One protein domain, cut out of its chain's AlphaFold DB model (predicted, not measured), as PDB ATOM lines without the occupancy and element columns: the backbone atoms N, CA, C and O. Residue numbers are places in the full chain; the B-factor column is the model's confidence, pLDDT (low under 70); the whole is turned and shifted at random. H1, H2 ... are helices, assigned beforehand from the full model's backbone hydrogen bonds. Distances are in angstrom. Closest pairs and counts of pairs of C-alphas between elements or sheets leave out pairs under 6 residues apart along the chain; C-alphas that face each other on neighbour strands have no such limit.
ATOM      1  N   GLN A 128     -26.890  32.565 -35.479       55.16
ATOM      2  CA  GLN A 128     -26.336  33.839 -35.018       55.16
ATOM      3  C   GLN A 128     -26.197  33.935 -33.491       55.16
ATOM      4  O   GLN A 128     -25.189  34.456 -33.012       55.16
ATOM      5  N   GLN A 129     -27.132  33.371 -32.716       54.16
ATOM      6  CA  GLN A 129     -27.038  33.361 -31.247       54.16
ATOM      7  C   GLN A 129     -25.815  32.581 -30.729       54.16
ATOM      8  O   GLN A 129     -25.241  32.953 -29.711       54.16
ATOM      9  N   ALA A 130     -25.365  31.551 -31.456       58.59
ATOM     10  CA  ALA A 130     -24.157  30.793 -31.115       58.59
ATOM     11  C   ALA A 130     -22.847  31.567 -31.372       58.59
ATOM     12  O   ALA A 130     -21.807  31.206 -30.830       58.59
ATOM     13  N   ASN A 131     -22.895  32.635 -32.178       70.44
ATOM     14  CA  ASN A 131     -21.735  33.408 -32.636       70.44
ATOM     15  C   ASN A 131     -21.679  34.834 -32.048       70.44
ATOM     16  O   ASN A 131     -20.999  35.703 -32.594       70.44
ATOM     17  N   GLY A 132     -22.404  35.092 -30.953       82.88
ATOM     18  CA  GLY A 132     -22.372  36.382 -30.251       82.88
ATOM     19  C   GLY A 132     -23.153  37.514 -30.927       82.88
ATOM     20  O   GLY A 132     -22.838  38.678 -30.705       82.88
ATOM     21  N   TYR A 133     -24.152  37.198 -31.756       92.25
ATOM     22  CA  TYR A 133     -25.039  38.201 -32.351       92.25
ATOM     23  C   TYR A 133     -26.049  38.766 -31.340       92.25
ATOM     24  O   TYR A 133     -26.820  38.011 -30.744       92.25
ATOM     25  N   ASP A 134     -26.112  40.092 -31.233       92.69
ATOM     26  CA  ASP A 134     -27.165  40.840 -30.544       92.69
ATOM     27  C   ASP A 134     -27.976  41.660 -31.570       92.69
ATOM     28  O   ASP A 134     -27.428  42.584 -32.175       92.69
ATOM     29  N   PRO A 135     -29.281  41.381 -31.763       92.75
ATOM     30  CA  PRO A 135     -30.127  42.135 -32.689       92.75
ATOM     31  C   PRO A 135     -30.393  43.587 -32.256       92.75
ATOM     32  O   PRO A 135     -30.924  44.357 -33.055       92.75
ATOM     33  N   ASN A 136     -30.063  43.972 -31.019       94.06
ATOM     34  CA  ASN A 136     -30.201  45.347 -30.525       94.06
ATOM     35  C   ASN A 136     -28.929  46.183 -30.732       94.06
ATOM     36  O   ASN A 136     -28.949  47.391 -30.494       94.06
ATOM     37  N   ASN A 137     -27.826  45.563 -31.157       95.69
ATOM     38  CA  ASN A 137     -26.562  46.246 -31.368       95.69
ATOM     39  C   ASN A 137     -26.542  46.906 -32.763       95.69
ATOM     40  O   ASN A 137     -26.485  46.193 -33.767       95.69
ATOM     41  N   PRO A 138     -26.536  48.252 -32.861       95.62
ATOM     42  CA  PRO A 138     -26.625  48.958 -34.142       95.62
ATOM     43  C   PRO A 138     -25.383  48.777 -35.029       95.62
ATOM     44  O   PRO A 138     -25.417  49.118 -36.209       95.62
ATOM     45  N   TYR A 139     -24.290  48.249 -34.473       95.31
ATOM     46  CA  TYR A 139     -23.047  47.980 -35.188       95.31
ATOM     47  C   TYR A 139     -22.969  46.559 -35.756       95.31
ATOM     48  O   TYR A 139     -22.040  46.265 -36.502       95.31
ATOM     49  N   MET A 140     -23.919  45.671 -35.439       94.31
ATOM     50  CA  MET A 140     -23.965  44.314 -35.989       94.31
ATOM     51  C   MET A 140     -24.820  44.231 -37.255       94.31
ATOM     52  O   MET A 140     -25.776  44.975 -37.444       94.31
ATOM     53  N   ASN A 141     -24.472  43.282 -38.130       90.56
ATOM     54  CA  ASN A 141     -25.184  42.995 -39.381       90.56
ATOM     55  C   ASN A 141     -25.451  44.228 -40.280       90.56
ATOM     56  O   ASN A 141     -26.432  44.268 -41.022       90.56
ATOM     57  N   MET A 142     -24.545  45.214 -40.257       92.44
ATOM     58  CA  MET A 142     -24.479  46.267 -41.275       92.44
ATOM     59  C   MET A 142     -24.408  45.658 -42.692       92.44
ATOM     60  O   MET A 142     -23.826  44.579 -42.854       92.44
ATOM     61  N   PRO A 143     -24.956  46.334 -43.720       92.56
ATOM     62  CA  PRO A 143     -24.839  45.905 -45.111       92.56
ATOM     63  C   PRO A 143     -23.396  46.008 -45.629       92.56
ATOM     64  O   PRO A 143     -22.526  46.616 -44.998       92.56
ATOM     65  N   ASP A 144     -23.151  45.401 -46.792       93.38
ATOM     66  CA  ASP A 144     -21.933  45.553 -47.602       93.38
ATOM     67  C   ASP A 144     -20.608  45.207 -46.888       93.38
ATOM     68  O   ASP A 144     -19.542  45.719 -47.218       93.38
ATOM     69  N   GLN A 145     -20.645  44.284 -45.919       93.81
ATOM     70  CA  GLN A 145     -19.473  43.851 -45.136       93.81
ATOM     71  C   GLN A 145     -18.637  42.741 -45.802       93.81
ATOM     72  O   GLN A 145     -17.737  42.182 -45.178       93.81
ATOM     73  N   GLU A 146     -18.910  42.394 -47.063       92.19
ATOM     74  CA  GLU A 146     -18.233  41.291 -47.763       92.19
ATOM     75  C   GLU A 146     -16.714  41.476 -47.880       92.19
ATOM     76  O   GLU A 146     -15.973  40.492 -47.862       92.19
ATOM     77  N   TRP A 147     -16.241  42.725 -47.932       94.44
ATOM     78  CA  TRP A 147     -14.817  43.066 -47.978       94.44
ATOM     79  C   TRP A 147     -14.021  42.493 -46.794       94.44
ATOM     80  O   TRP A 147     -12.823  42.242 -46.937       94.44
ATOM     81  N   ARG A 148     -14.671  42.215 -45.651       95.25
ATOM     82  CA  ARG A 148     -14.043  41.606 -44.466       95.25
ATOM     83  C   ARG A 148     -13.426  40.245 -44.757       95.25
ATOM     84  O   ARG A 148     -12.369  39.950 -44.202       95.25
ATOM     85  N   LYS A 149     -14.008  39.475 -45.688       94.31
ATOM     86  CA  LYS A 149     -13.458  38.197 -46.176       94.31
ATOM     87  C   LYS A 149     -11.996  38.341 -46.624       94.31
ATOM     88  O   LYS A 149     -11.210  37.420 -46.443       94.31
ATOM     89  N   ASN A 150     -11.613  39.509 -47.146       94.62
ATOM     90  CA  ASN A 150     -10.287  39.772 -47.707       94.62
ATOM     91  C   ASN A 150      -9.267  40.312 -46.683       94.62
ATOM     92  O   ASN A 150      -8.123  40.562 -47.050       94.62
ATOM     93  N   THR A 151      -9.656  40.513 -45.418       93.38
ATOM     94  CA  THR A 151      -8.741  40.984 -44.353       93.38
ATOM     95  C   THR A 151      -7.986  39.850 -43.650       93.38
ATOM     96  O   THR A 151      -6.998  40.108 -42.968       93.38
ATOM     97  N   GLY A 152      -8.444  38.603 -43.814       93.81
ATOM     98  CA  GLY A 152      -7.933  37.410 -43.130       93.81
ATOM     99  C   GLY A 152      -8.519  37.199 -41.729       93.81
ATOM    100  O   GLY A 152      -8.877  36.078 -41.388       93.81
ATOM    101  N   ASP A 153      -8.684  38.272 -40.950       94.06
ATOM    102  CA  ASP A 153      -9.169  38.247 -39.559       94.06
ATOM    103  C   ASP A 153     -10.537  38.923 -39.353       94.06
ATOM    104  O   ASP A 153     -10.957  39.178 -38.227       94.06
ATOM    105  N   GLY A 154     -11.231  39.262 -40.438       95.12
ATOM    106  CA  GLY A 154     -12.518  39.956 -40.414       95.12
ATOM    107  C   GLY A 154     -12.477  41.442 -40.028       95.12
ATOM    108  O   GLY A 154     -13.535  42.081 -40.041       95.12
ATOM    109  N   LEU A 155     -11.309  42.017 -39.712       96.94
ATOM    110  CA  LEU A 155     -11.166  43.385 -39.201       96.94
ATOM    111  C   LEU A 155     -10.221  44.246 -40.049       96.94
ATOM    112  O   LEU A 155      -9.078  43.888 -40.341       96.94
ATOM    113  N   SER A 156     -10.651  45.468 -40.361       96.44
ATOM    114  CA  SER A 156      -9.755  46.490 -40.911       96.44
ATOM    115  C   SER A 156      -8.724  46.974 -39.876       96.44
ATOM    116  O   SER A 156      -8.878  46.795 -38.666       96.44
ATOM    117  N   SER A 157      -7.655  47.632 -40.331       96.25
ATOM    118  CA  SER A 157      -6.610  48.160 -39.437       96.25
ATOM    119  C   SER A 157      -7.136  49.193 -38.431       96.25
ATOM    120  O   SER A 157      -6.743  49.159 -37.267       96.25
ATOM    121  N   GLY A 158      -8.055  50.076 -38.846       96.69
ATOM    122  CA  GLY A 158      -8.673  51.067 -37.953       96.69
ATOM    123  C   GLY A 158      -9.613  50.432 -36.923       96.69
ATOM    124  O   GLY A 158      -9.688  50.872 -35.778       96.69
ATOM    125  N   GLU A 159     -10.282  49.340 -37.286       97.06
ATOM    126  CA  GLU A 159     -11.098  48.561 -36.353       97.06
ATOM    127  C   GLU A 159     -10.258  47.799 -35.332       97.06
ATOM    128  O   GLU A 159     -10.620  47.771 -34.161       97.06
ATOM    129  N   LYS A 160      -9.101  47.255 -35.731       97.25
ATOM    130  CA  LYS A 160      -8.133  46.663 -34.794       97.25
ATOM    131  C   LYS A 160      -7.597  47.693 -33.798       97.25
ATOM    132  O   LYS A 160      -7.532  47.403 -32.607       97.25
ATOM    133  N   GLN A 161      -7.294  48.909 -34.258       97.38
ATOM    134  CA  GLN A 161      -6.939  50.032 -33.378       97.38
ATOM    135  C   GLN A 161      -8.088  50.405 -32.430       97.38
ATOM    136  O   GLN A 161      -7.853  50.625 -31.246       97.38
ATOM    137  N   THR A 162      -9.329  50.423 -32.927       96.69
ATOM    138  CA  THR A 162     -10.526  50.723 -32.122       96.69
ATOM    139  C   THR A 162     -10.759  49.648 -31.058       96.69
ATOM    140  O   THR A 162     -10.960  49.980 -29.896       96.69
ATOM    141  N   MET A 163     -10.659  48.366 -31.423       96.94
ATOM    142  CA  MET A 163     -10.762  47.236 -30.496       96.94
ATOM    143  C   MET A 163      -9.707  47.331 -29.390       96.94
ATOM    144  O   MET A 163     -10.060  47.298 -28.216       96.94
ATOM    145  N   TYR A 164      -8.439  47.542 -29.760       97.69
ATOM    146  CA  TYR A 164      -7.347  47.715 -28.802       97.69
ATOM    147  C   TYR A 164      -7.574  48.915 -27.871       97.69
ATOM    148  O   TYR A 164      -7.392  48.795 -26.660       97.69
ATOM    149  N   ALA A 165      -8.012  50.059 -28.405       97.44
ATOM    150  CA  ALA A 165      -8.287  51.247 -27.603       97.44
ATOM    151  C   ALA A 165      -9.446  51.024 -26.615       97.44
ATOM    152  O   ALA A 165      -9.355  51.478 -25.477       97.44
ATOM    153  N   ILE A 166     -10.497  50.287 -26.998       96.69
ATOM    154  CA  ILE A 166     -11.577  49.904 -26.074       96.69
ATOM    155  C   ILE A 166     -11.050  48.957 -24.987       96.69
ATOM    156  O   ILE A 166     -11.285  49.197 -23.808       96.69
ATOM    157  N   GLU A 167     -10.300  47.915 -25.355       95.44
ATOM    158  CA  GLU A 167      -9.791  46.908 -24.406       95.44
ATOM    159  C   GLU A 167      -8.741  47.449 -23.421       95.44
ATOM    160  O   GLU A 167      -8.551  46.866 -22.355       95.44
ATOM    161  N   ASN A 168      -8.088  48.570 -23.742       97.06
ATOM    162  CA  ASN A 168      -7.156  49.273 -22.852       97.06
ATOM    163  C   ASN A 168      -7.793  50.488 -22.147       97.06
ATOM    164  O   ASN A 168      -7.076  51.301 -21.563       97.06
ATOM    165  N   ASN A 169      -9.122  50.636 -22.200       95.38
ATOM    166  CA  ASN A 169      -9.881  51.756 -21.628       95.38
ATOM    167  C   ASN A 169      -9.425  53.146 -22.135       95.38
ATOM    168  O   ASN A 169      -9.547  54.144 -21.433       95.38
ATOM    169  N   GLN A 170      -8.897  53.223 -23.360       94.88
ATOM    170  CA  GLN A 170      -8.453  54.459 -24.024       94.88
ATOM    171  C   GLN A 170      -9.513  55.043 -24.978       94.88
ATOM    172  O   GLN A 170      -9.239  56.003 -25.698       94.88
ATOM    173  N   TYR A 171     -10.708  54.450 -25.019       91.19
ATOM    174  CA  TYR A 171     -11.795  54.803 -25.930       91.19
ATOM    175  C   TYR A 171     -13.080  55.084 -25.134       91.19
ATOM    176  O   TYR A 171     -13.945  54.223 -24.978       91.19
ATOM    177  N   GLU A 172     -13.176  56.297 -24.586       85.44
ATOM    178  CA  GLU A 172     -14.298  56.735 -23.746       85.44
ATOM    179  C   GLU A 172     -15.473  57.249 -24.595       85.44
ATOM    180  O   GLU A 172     -15.575  58.436 -24.906       85.44
ATOM    181  N   VAL A 173     -16.383  56.345 -24.964       86.94
ATOM    182  CA  VAL A 173     -17.694  56.670 -25.554       86.94
ATOM    183  C   VAL A 173     -18.780  55.764 -24.972       86.94
ATOM    184  O   VAL A 173     -18.509  54.626 -24.589       86.94
ATOM    185  N   GLU A 174     -20.019  56.258 -24.925       92.62
ATOM    186  CA  GLU A 174     -21.166  55.573 -24.298       92.62
ATOM    187  C   GLU A 174     -21.488  54.197 -24.914       92.62
ATOM    188  O   GLU A 174     -22.076  53.343 -24.257       92.62
ATOM    189  N   ASP A 175     -21.085  53.962 -26.164       94.62
ATOM    190  CA  ASP A 175     -21.366  52.756 -26.945       94.62
ATOM    191  C   ASP A 175     -20.129  51.861 -27.178       94.62
ATOM    192  O   ASP A 175     -20.148  50.969 -28.034       94.62
ATOM    193  N   ALA A 176     -19.053  52.061 -26.406       95.94
ATOM    194  CA  ALA A 176     -17.802  51.309 -26.532       95.94
ATOM    195  C   ALA A 176     -18.007  49.785 -26.413       95.94
ATOM    196  O   ALA A 176     -17.438  49.026 -27.199       95.94
ATOM    197  N   GLU A 177     -18.873  49.329 -25.501       94.69
ATOM    198  CA  GLU A 177     -19.218  47.906 -25.353       94.69
ATOM    199  C   GLU A 177     -19.932  47.346 -26.593       94.69
ATOM    200  O   GLU A 177     -19.604  46.254 -27.062       94.69
ATOM    201  N   GLN A 178     -20.865  48.109 -27.175       96.19
ATOM    202  CA  GLN A 178     -21.580  47.707 -28.390       96.19
ATOM    203  C   GLN A 178     -20.624  47.614 -29.582       96.19
ATOM    204  O   GLN A 178     -20.660  46.632 -30.330       96.19
ATOM    205  N   LYS A 179     -19.713  48.584 -29.730       96.12
ATOM    206  CA  LYS A 179     -18.653  48.532 -30.744       96.12
ATOM    207  C   LYS A 179     -17.756  47.314 -30.538       96.12
ATOM    208  O   LYS A 179     -17.562  46.559 -31.484       96.12
ATOM    209  N   LEU A 180     -17.271  47.061 -29.320       96.75
ATOM    210  CA  LEU A 180     -16.421  45.903 -29.019       96.75
ATOM    211  C   LEU A 180     -17.115  44.573 -29.346       96.75
ATOM    212  O   LEU A 180     -16.505  43.697 -29.961       96.75
ATOM    213  N   ALA A 181     -18.389  44.430 -28.976       96.44
ATOM    214  CA  ALA A 181     -19.181  43.247 -29.289       96.44
ATOM    215  C   ALA A 181     -19.338  43.051 -30.807       96.44
ATOM    216  O   ALA A 181     -19.145  41.943 -31.304       96.44
ATOM    217  N   ALA A 182     -19.621  44.118 -31.562       96.81
ATOM    218  CA  ALA A 182     -19.746  44.050 -33.017       96.81
ATOM    219  C   ALA A 182     -18.414  43.736 -33.718       96.81
ATOM    220  O   ALA A 182     -18.391  42.936 -34.652       96.81
ATOM    221  N   LEU A 183     -17.300  44.298 -33.240       96.75
ATOM    222  CA  LEU A 183     -15.958  43.974 -33.732       96.75
ATOM    223  C   LEU A 183     -15.637  42.490 -33.511       96.75
ATOM    224  O   LEU A 183     -15.225  41.813 -34.449       96.75
ATOM    225  N   LYS A 184     -15.926  41.945 -32.325       96.00
ATOM    226  CA  LYS A 184     -15.735  40.513 -32.028       96.00
ATOM    227  C   LYS A 184     -16.665  39.608 -32.843       96.00
ATOM    228  O   LYS A 184     -16.216  38.578 -33.342       96.00
ATOM    229  N   TYR A 185     -17.916  40.015 -33.067       96.00
ATOM    230  CA  TYR A 185     -18.836  39.328 -33.983       96.00
ATOM    231  C   TYR A 185     -18.289  39.288 -35.417       96.00
ATOM    232  O   TYR A 185     -18.284  38.226 -36.036       96.00
ATOM    233  N   TYR A 186     -17.788  40.408 -35.948       95.25
ATOM    234  CA  TYR A 186     -17.239  40.453 -37.303       95.25
ATOM    235  C   TYR A 186     -15.921  39.699 -37.445       95.25
ATOM    236  O   TYR A 186     -15.745  38.995 -38.439       95.25
ATOM    237  N   GLN A 187     -15.043  39.782 -36.444       95.19
ATOM    238  CA  GLN A 187     -13.836  38.968 -36.367       95.19
ATOM    239  C   GLN A 187     -14.195  37.479 -36.434       95.19
ATOM    240  O   GLN A 187     -13.711  36.775 -37.313       95.19
ATOM    241  N   ASN A 188     -15.117  37.006 -35.593       93.56
ATOM    242  CA  ASN A 188     -15.540  35.603 -35.582       93.56
ATOM    243  C   ASN A 188     -16.275  35.184 -36.875       93.56
ATOM    244  O   ASN A 188     -16.074  34.079 -37.365       93.56
ATOM    245  N   LYS A 189     -17.098  36.064 -37.465       92.81
ATOM    246  CA  LYS A 189     -17.873  35.782 -38.690       92.81
ATOM    247  C   LYS A 189     -17.018  35.708 -39.965       92.81
ATOM    248  O   LYS A 189     -17.452  35.082 -40.930       92.81
ATOM    249  N   TYR A 190     -15.862  36.378 -39.994       93.12
ATOM    250  CA  TYR A 190     -15.045  36.546 -41.205       93.12
ATOM    251  C   TYR A 190     -13.565  36.139 -41.066       93.12
ATOM    252  O   TYR A 190     -12.840  36.239 -42.057       93.12
ATOM    253  N   SER A 191     -13.115  35.672 -39.895       88.38
ATOM    254  CA  SER A 191     -11.836  34.952 -39.769       88.38
ATOM    255  C   SER A 191     -11.839  33.697 -40.646       88.38
ATOM    256  O   SER A 191     -12.838  32.973 -40.669       88.38
TER     257      SER A 191
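Overview. This is residues 128 to 191 of the 192 residues of an uncharacterized protein of Staphylococcus carnosus (strain TM300) (UniProt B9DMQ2). The longest helix, H4, runs through the middle, with H3 packed steeply on one side, the loop of residues 132 to 144 on the other, and short H1 and H2 near its last residues. You see 64 residues with four named helices, H1 to H4 in order, all helix, compact, with a radius of gyration of the C-alphas of 11.4 A and spans of 28 by 25 by 19 A.

Along the chain. Find C-alpha 176 at (-17.802, 51.309, -26.532); H4, residues 176 to 190, runs 21.0 A to C-alpha 190 at (-15.045, 36.546, -41.205). H3 is residues 157 to 167, 15.4 A; H2, 145 to 151, 11.1 A; H1, 128 to 131, 5.2 A.

Arrangement. Start at H4, the hub. H3 touches it at a steep tilt of 49 degrees, opposite ways; the closest C-alphas, Met 163 and Leu 180, are 6.0 A apart. H4 only just touches H2 and H1, with 3 pairs of C-alphas within 8 A each, by residues 186 to 190 and 185 to 189 alone; the closest C-alphas are Lys 149 and Tyr 190, 5.5 A, and Asn 131 and Tyr 185, 6.7 A. In H3 and H4 every O i to N i+4 pair is within hydrogen-bond range; in H2 0 of 3, but 4 of 4 O i to N i+3 pairs; H1 is too short.

Size, cuts and confidence. The farthest C-alphas, Asn 150 and Glu 174, are 30.3 A apart. The printed part has no cut; H1 to H2 is a long link. Residues 128 to 130 have pLDDT under 70.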